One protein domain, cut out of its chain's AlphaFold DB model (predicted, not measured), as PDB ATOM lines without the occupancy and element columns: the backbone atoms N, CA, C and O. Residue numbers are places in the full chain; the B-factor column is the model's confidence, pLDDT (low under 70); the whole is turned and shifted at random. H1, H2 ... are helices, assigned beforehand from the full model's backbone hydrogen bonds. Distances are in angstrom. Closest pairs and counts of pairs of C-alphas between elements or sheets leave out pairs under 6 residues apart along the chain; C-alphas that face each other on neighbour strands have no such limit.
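This is residues 666 to 720 of the 1005 residues of the protein "zf-4CXXC_R1 domain-containing protein" of Anthracocystis flocculosa (UniProt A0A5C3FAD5). This model has little regular structure: three short helices are strung on long loops, with H1 apart from H2 and H3. From H1 a long loop swings out, turns near Asn 687 and comes back to H2; a second loop leads to H3, the longest helix. The printed part has 55 residues with three named helices and no named strand; it is all helix by class, though only 21 residues are in named elements. It is compact, with a radius of gyration of the C-alphas of 11.3 A and spans of 30 by 27 by 18 A.

Find C-alpha 669 at (41.971, -23.927, -55.786), where H1, residues 669 to 674, begins. H2 holds residues 695 to 698. H3, residues 710 to 720, runs 15.4 A to C-alpha 720 at (39.155, -40.356, -43.227).

H1 is apart from H2 and from H3. H2 and H3 only just touch, with 3 pairs of C-alphas within 8 A; the closest, of Ser 695 and Val 710, are 6.2 A apart. O i to N i+4 pairs are within hydrogen-bond range in 1 of 2 in H1 and 6 of 7 in H3; H2 is too short for one.

The C-alphas farthest apart, of Asn 687 and Lys 708, are 31.1 A apart. The printed part has no cut, and both links are long. Look for pLDDT under 70 at residues 680 to 693, 695 to 696 and 719 to 720.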
ATOM      1  N   CYS A 666      45.083 -32.897 -57.134       94.81
ATOM      2  CA  CYS A 666      45.379 -31.623 -57.797       94.81
ATOM      3  C   CYS A 666      45.256 -30.419 -56.851       94.81
ATOM      4  O   CYS A 666      44.171 -29.869 -56.657       94.81
ATOM      5  N   ASN A 667      46.402 -29.936 -56.363       90.94
ATOM      6  CA  ASN A 667      46.574 -28.721 -55.562       90.94
ATOM      7  C   ASN A 667      46.318 -27.433 -56.380       90.94
ATOM      8  O   ASN A 667      47.204 -26.600 -56.588       90.94
ATOM      9  N   CYS A 668      45.102 -27.291 -56.902       91.75
ATOM     10  CA  CYS A 668      44.605 -26.107 -57.591       91.75
ATOM     11  C   CYS A 668      43.294 -25.674 -56.920       91.75
ATOM     12  O   CYS A 668      42.388 -26.484 -56.746       91.75
ATOM     13  N   SER A 669      43.140 -24.396 -56.562       89.19
ATOM     14  CA  SER A 669      41.971 -23.927 -55.786       89.19
ATOM     15  C   SER A 669      40.628 -24.002 -56.534       89.19
ATOM     16  O   SER A 669      39.571 -23.844 -55.928       89.19
ATOM     17  N   ILE A 670      40.639 -24.254 -57.847       91.00
ATOM     18  CA  ILE A 670      39.439 -24.609 -58.632       91.00
ATOM     19  C   ILE A 670      39.142 -26.114 -58.509       91.00
ATOM     20  O   ILE A 670      37.987 -26.519 -58.487       91.00
ATOM     21  N   CYS A 671      40.185 -26.935 -58.428       92.88
ATOM     22  CA  CYS A 671      40.132 -28.389 -58.373       92.88
ATOM     23  C   CYS A 671      39.633 -28.866 -57.014       92.88
ATOM     24  O   CYS A 671      38.688 -29.639 -56.966       92.88
ATOM     25  N   LEU A 672      40.211 -28.328 -55.937       90.38
ATOM     26  CA  LEU A 672      39.853 -28.653 -54.556       90.38
ATOM     27  C   LEU A 672      38.388 -28.294 -54.272       90.38
ATOM     28  O   LEU A 672      37.618 -29.151 -53.856       90.38
ATOM     29  N   ARG A 673      37.949 -27.083 -54.656       89.75
ATOM     30  CA  ARG A 673      36.527 -26.693 -54.588       89.75
ATOM     31  C   ARG A 673      35.607 -27.573 -55.445       89.75
ATOM     32  O   ARG A 673      34.502 -27.867 -55.015       89.75
ATOM     33  N   LYS A 674      36.045 -28.031 -56.626       89.88
ATOM     34  CA  LYS A 674      35.275 -28.978 -57.462       89.88
ATOM     35  C   LYS A 674      35.349 -30.442 -57.001       89.88
ATOM     36  O   LYS A 674      34.611 -31.255 -57.546       89.88
ATOM     37  N   GLY A 675      36.223 -30.775 -56.051       84.12
ATOM     38  CA  GLY A 675      36.358 -32.106 -55.449       84.12
ATOM     39  C   GLY A 675      35.724 -32.227 -54.061       84.12
ATOM     40  O   GLY A 675      35.897 -33.248 -53.417       84.12
ATOM     41  N   GLY A 676      35.035 -31.193 -53.566       85.94
ATOM     42  CA  GLY A 676      34.488 -31.156 -52.203       85.94
ATOM     43  C   GLY A 676      35.483 -30.654 -51.149       85.94
ATOM     44  O   GLY A 676      35.078 -29.952 -50.228       85.94
ATOM     45  N   HIS A 677      36.790 -30.857 -51.347       77.38
ATOM     46  CA  HIS A 677      37.887 -30.391 -50.470       77.38
ATOM     47  C   HIS A 677      38.078 -28.854 -50.452       77.38
ATOM     48  O   HIS A 677      39.143 -28.343 -50.111       77.38
ATOM     49  N   GLY A 678      37.062 -28.088 -50.859       75.50
ATOM     50  CA  GLY A 678      37.048 -26.630 -50.795       75.50
ATOM     51  C   GLY A 678      36.989 -26.098 -49.366       75.50
ATOM     52  O   GLY A 678      37.616 -25.084 -49.095       75.50
ATOM     53  N   SER A 679      36.304 -26.804 -48.461       72.12
ATOM     54  CA  SER A 679      36.191 -26.469 -47.031       72.12
ATOM     55  C   SER A 679      37.479 -26.695 -46.230       72.12
ATOM     56  O   SER A 679      37.618 -26.167 -45.136       72.12
ATOM     57  N   GLN A 680      38.424 -27.469 -46.771       68.00
ATOM     58  CA  GLN A 680      39.727 -27.758 -46.156       68.00
ATOM     59  C   GLN A 680      40.813 -26.752 -46.582       68.00
ATOM     60  O   GLN A 680      41.914 -26.743 -46.033       68.00
ATOM     61  N   LEU A 681      40.514 -25.878 -47.552       67.00
ATOM     62  CA  LEU A 681      41.311 -24.680 -47.792       67.00
ATOM     63  C   LEU A 681      40.960 -23.663 -46.706       67.00
ATOM     64  O   LEU A 681      39.979 -22.939 -46.853       67.00
ATOM     65  N   VAL A 682      41.766 -23.623 -45.643       62.22
ATOM     66  CA  VAL A 682      41.610 -22.680 -44.526       62.22
ATOM     67  C   VAL A 682      41.437 -21.255 -45.062       62.22
ATOM     68  O   VAL A 682      42.353 -20.683 -45.665       62.22
ATOM     69  N   GLU A 683      40.247 -20.695 -44.851       56.31
ATOM     70  CA  GLU A 683      39.977 -19.280 -45.077       56.31
ATOM     71  C   GLU A 683      40.648 -18.499 -43.942       56.31
ATOM     72  O   GLU A 683      40.389 -18.742 -42.765       56.31
ATOM     73  N   THR A 684      41.576 -17.604 -44.287       48.06
ATOM     74  CA  THR A 684      42.430 -16.882 -43.331       48.06
ATOM     75  C   THR A 684      41.675 -15.732 -42.658       48.06
ATOM     76  O   THR A 684      41.938 -14.554 -42.891       48.06
ATOM     77  N   GLY A 685      40.688 -16.090 -41.838       47.41
ATOM     78  CA  GLY A 685      39.775 -15.157 -41.187       47.41
ATOM     79  C   GLY A 685      38.713 -14.573 -42.137       47.41
ATOM     80  O   GLY A 685      38.807 -14.704 -43.361       47.41
ATOM     81  N   PRO A 686      37.694 -13.885 -41.590       49.28
ATOM     82  CA  PRO A 686      36.445 -13.560 -42.293       49.28
ATOM     83  C   PRO A 686      36.556 -12.549 -43.452       49.28
ATOM     84  O   PRO A 686      35.552 -12.262 -44.097       49.28
ATOM     85  N   ASN A 687      37.742 -11.993 -43.726       50.00
ATOM     86  CA  ASN A 687      37.965 -10.990 -44.780       50.00
ATOM     87  C   ASN A 687      39.106 -11.328 -45.762       50.00
ATOM     88  O   ASN A 687      39.291 -10.609 -46.752       50.00
ATOM     89  N   SER A 688      39.874 -12.401 -45.545       55.75
ATOM     90  CA  SER A 688      41.008 -12.722 -46.418       55.75
ATOM     91  C   SER A 688      40.575 -13.423 -47.703       55.75
ATOM     92  O   SER A 688      40.082 -14.548 -47.707       55.75
ATOM     93  N   LYS A 689      40.878 -12.799 -48.845       53.53
ATOM     94  CA  LYS A 689      40.739 -13.424 -50.173       53.53
ATOM     95  C   LYS A 689      41.933 -14.329 -50.538       53.53
ATOM     96  O   LYS A 689      41.984 -14.845 -51.657       53.53
ATOM     97  N   ARG A 690      42.911 -14.514 -49.638       52.72
ATOM     98  CA  ARG A 690      44.137 -15.303 -49.859       52.72
ATOM     99  C   ARG A 690      44.014 -16.705 -49.245       52.72
ATOM    100  O   ARG A 690      44.535 -16.968 -48.167       52.72
ATOM    101  N   MET A 691      43.371 -17.623 -49.968       60.34
ATOM    102  CA  MET A 691      43.390 -19.052 -49.617       60.34
ATOM    103  C   MET A 691      44.838 -19.577 -49.643       60.34
ATOM    104  O   MET A 691      45.499 -19.472 -50.684       60.34
ATOM    105  N   PHE A 692      45.325 -20.173 -48.551       58.44
ATOM    106  CA  PHE A 692      46.630 -20.845 -48.557       58.44
ATOM    107  C   PHE A 692      46.633 -22.031 -49.537       58.44
ATOM    108  O   PHE A 692      45.639 -22.735 -49.708       58.44
ATOM    109  N   SER A 693      47.767 -22.282 -50.197       65.00
ATOM    110  CA  SER A 693      47.940 -23.515 -50.978       65.00
ATOM    111  C   SER A 693      48.199 -24.698 -50.046       65.00
ATOM    112  O   SER A 693      48.958 -24.532 -49.094       65.00
ATOM    113  N   LEU A 694      47.713 -25.902 -50.368       71.31
ATOM    114  CA  LEU A 694      47.902 -27.090 -49.514       71.31
ATOM    115  C   LEU A 694      49.378 -27.429 -49.230       71.31
ATOM    116  O   LEU A 694      49.688 -28.052 -48.224       71.31
ATOM    117  N   SER A 695      50.317 -26.966 -50.061       69.12
ATOM    118  CA  SER A 695      51.761 -27.087 -49.807       69.12
ATOM    119  C   SER A 695      52.230 -26.373 -48.526       69.12
ATOM    120  O   SER A 695      53.272 -26.735 -47.992       69.12
ATOM    121  N   HIS A 696      51.462 -25.393 -48.037       69.06
ATOM    122  CA  HIS A 696      51.663 -24.665 -46.774       69.06
ATOM    123  C   HIS A 696      50.875 -25.288 -45.596       69.06
ATOM    124  O   HIS A 696      50.927 -24.797 -44.480       69.06
ATOM    125  N   ILE A 697      50.112 -26.356 -45.852       71.81
ATOM    126  CA  ILE A 697      49.485 -27.190 -44.814       71.81
ATOM    127  C   ILE A 697      50.280 -28.503 -44.652       71.81
ATOM    128  O   ILE A 697      50.340 -29.077 -43.571       71.81
ATOM    129  N   VAL A 698      50.952 -28.952 -45.721       76.31
ATOM    130  CA  VAL A 698      51.902 -30.082 -45.718       76.31
ATOM    131  C   VAL A 698      53.210 -29.749 -45.001       76.31
ATOM    132  O   VAL A 698      53.697 -30.565 -44.223       76.31
ATOM    133  N   ARG A 699      53.772 -28.560 -45.249       75.00
ATOM    134  CA  ARG A 699      54.780 -27.955 -44.372       75.00
ATOM    135  C   ARG A 699      54.025 -27.309 -43.214       75.00
ATOM    136  O   ARG A 699      53.348 -26.312 -43.453       75.00
ATOM    137  N   GLY A 700      54.104 -27.885 -42.018       72.06
ATOM    138  CA  GLY A 700      53.537 -27.288 -40.808       72.06
ATOM    139  C   GLY A 700      54.211 -25.959 -40.452       72.06
ATOM    140  O   GLY A 700      55.230 -25.607 -41.049       72.06
ATOM    141  N   ALA A 701      53.650 -25.236 -39.476       72.06
ATOM    142  CA  ALA A 701      54.154 -23.927 -39.044       72.06
ATOM    143  C   ALA A 701      55.653 -23.977 -38.693       72.06
ATOM    144  O   ALA A 701      56.448 -23.337 -39.372       72.06
ATOM    145  N   LYS A 702      56.050 -24.876 -37.777       75.00
ATOM    146  CA  LYS A 702      57.452 -25.123 -37.376       75.00
ATOM    147  C   LYS A 702      58.325 -25.796 -38.463       75.00
ATOM    148  O   LYS A 702      59.400 -26.313 -38.188       75.00
ATOM    149  N   GLY A 703      57.858 -25.854 -39.714       73.06
ATOM    150  CA  GLY A 703      58.530 -26.497 -40.849       73.06
ATOM    151  C   GLY A 703      58.304 -28.009 -40.983       73.06
ATOM    152  O   GLY A 703      58.530 -28.552 -42.071       73.06
ATOM    153  N   ASP A 704      57.811 -28.675 -39.934       75.12
ATOM    154  CA  ASP A 704      57.603 -30.124 -39.885       75.12
ATOM    155  C   ASP A 704      56.709 -30.649 -41.013       75.12
ATOM    156  O   ASP A 704      55.562 -30.228 -41.202       75.12
ATOM    157  N   GLN A 705      57.218 -31.631 -41.758       75.06
ATOM    158  CA  GLN A 705      56.484 -32.280 -42.843       75.06
ATOM    159  C   GLN A 705      55.646 -33.438 -42.299       75.06
ATOM    160  O   GLN A 705      55.978 -34.610 -42.474       75.06
ATOM    161  N   ARG A 706      54.514 -33.102 -41.663       77.94
ATOM    162  CA  ARG A 706      53.540 -34.077 -41.125       77.94
ATOM    163  C   ARG A 706      52.986 -35.037 -42.194       77.94
ATOM    164  O   ARG A 706      52.442 -36.084 -41.858       77.94
ATOM    165  N   TYR A 707      53.140 -34.690 -43.472       82.62
ATOM    166  CA  TYR A 707      52.801 -35.516 -44.631       82.62
ATOM    167  C   TYR A 707      53.941 -35.438 -45.651       82.62
ATOM    168  O   TYR A 707      54.448 -34.352 -45.921       82.62
ATOM    169  N   LYS A 708      54.328 -36.567 -46.262       79.56
ATOM    170  CA  LYS A 708      55.465 -36.620 -47.207       79.56
ATOM    171  C   LYS A 708      55.186 -35.875 -48.517       79.56
ATOM    172  O   LYS A 708      56.110 -35.489 -49.226       79.56
ATOM    173  N   SER A 709      53.912 -35.679 -48.861       76.69
ATOM    174  CA  SER A 709      53.502 -34.910 -50.033       76.69
ATOM    175  C   SER A 709      52.082 -34.341 -49.894       76.69
ATOM    176  O   SER A 709      51.318 -34.704 -48.999       76.69
ATOM    177  N   VAL A 710      51.690 -33.471 -50.833       74.38
ATOM    178  CA  VAL A 710      50.297 -32.991 -50.948       74.38
ATOM    179  C   VAL A 710      49.339 -34.113 -51.366       74.38
ATOM    180  O   VAL A 710      48.156 -34.052 -51.041       74.38
ATOM    181  N   ARG A 711      49.835 -35.159 -52.040       76.00
ATOM    182  CA  ARG A 711      49.051 -36.361 -52.333       76.00
ATOM    183  C   ARG A 711      48.770 -37.138 -51.047       76.00
ATOM    184  O   ARG A 711      47.611 -37.444 -50.804       76.00
ATOM    185  N   ASP A 712      49.778 -37.356 -50.203       82.69
ATOM    186  CA  ASP A 712      49.641 -38.016 -48.897       82.69
ATOM    187  C   ASP A 712      48.651 -37.265 -47.998       82.69
ATOM    188  O   ASP A 712      47.769 -37.886 -47.417       82.69
ATOM    189  N   TYR A 713      48.741 -35.929 -47.933       84.38
ATOM    190  CA  TYR A 713      47.782 -35.100 -47.190       84.38
ATOM    191  C   TYR A 713      46.349 -35.270 -47.708       84.38
ATOM    192  O   TYR A 713      45.446 -35.563 -46.929       84.38
ATOM    193  N   ILE A 714      46.132 -35.129 -49.023       79.69
ATOM    194  CA  ILE A 714      44.792 -35.279 -49.607       79.69
ATOM    195  C   ILE A 714      44.271 -36.705 -49.372       79.69
ATOM    196  O   ILE A 714      43.134 -36.857 -48.949       79.69
ATOM    197  N   GLN A 715      45.084 -37.748 -49.564       80.56
ATOM    198  CA  GLN A 715      44.662 -39.132 -49.318       80.56
ATOM    199  C   GLN A 715      44.350 -39.395 -47.835       80.56
ATOM    200  O   GLN A 715      43.327 -40.006 -47.538       80.56
ATOM    201  N   ALA A 716      45.163 -38.890 -46.903       84.12
ATOM    202  CA  ALA A 716      44.950 -39.063 -45.464       84.12
ATOM    203  C   ALA A 716      43.733 -38.291 -44.925       84.12
ATOM    204  O   ALA A 716      43.129 -38.718 -43.943       84.12
ATOM    205  N   VAL A 717      43.366 -37.168 -45.548       78.31
ATOM    206  CA  VAL A 717      42.179 -36.386 -45.170       78.31
ATOM    207  C   VAL A 717      40.915 -36.916 -45.859       78.31
ATOM    208  O   VAL A 717      39.881 -37.022 -45.208       78.31
ATOM    209  N   VAL A 718      40.986 -37.319 -47.132       72.00
ATOM    210  CA  VAL A 718      39.835 -37.861 -47.880       72.00
ATOM    211  C   VAL A 718      39.469 -39.272 -47.420       72.00
ATOM    212  O   VAL A 718      38.301 -39.519 -47.137       72.00
ATOM    213  N   GLY A 719      40.446 -40.168 -47.240       63.84
ATOM    214  CA  GLY A 719      40.182 -41.529 -46.752       63.84
ATOM    215  C   GLY A 719      39.568 -41.556 -45.347       63.84
ATOM    216  O   GLY A 719      38.780 -42.443 -45.030       63.84
ATOM    217  N   LYS A 720      39.842 -40.538 -44.516       59.66
ATOM    218  CA  LYS A 720      39.155 -40.356 -43.227       59.66
ATOM    219  C   LYS A 720      37.684 -39.962 -43.380       59.66
ATOM    220  O   LYS A 720      36.881 -40.387 -42.560       59.66
TER     221      LYS A 720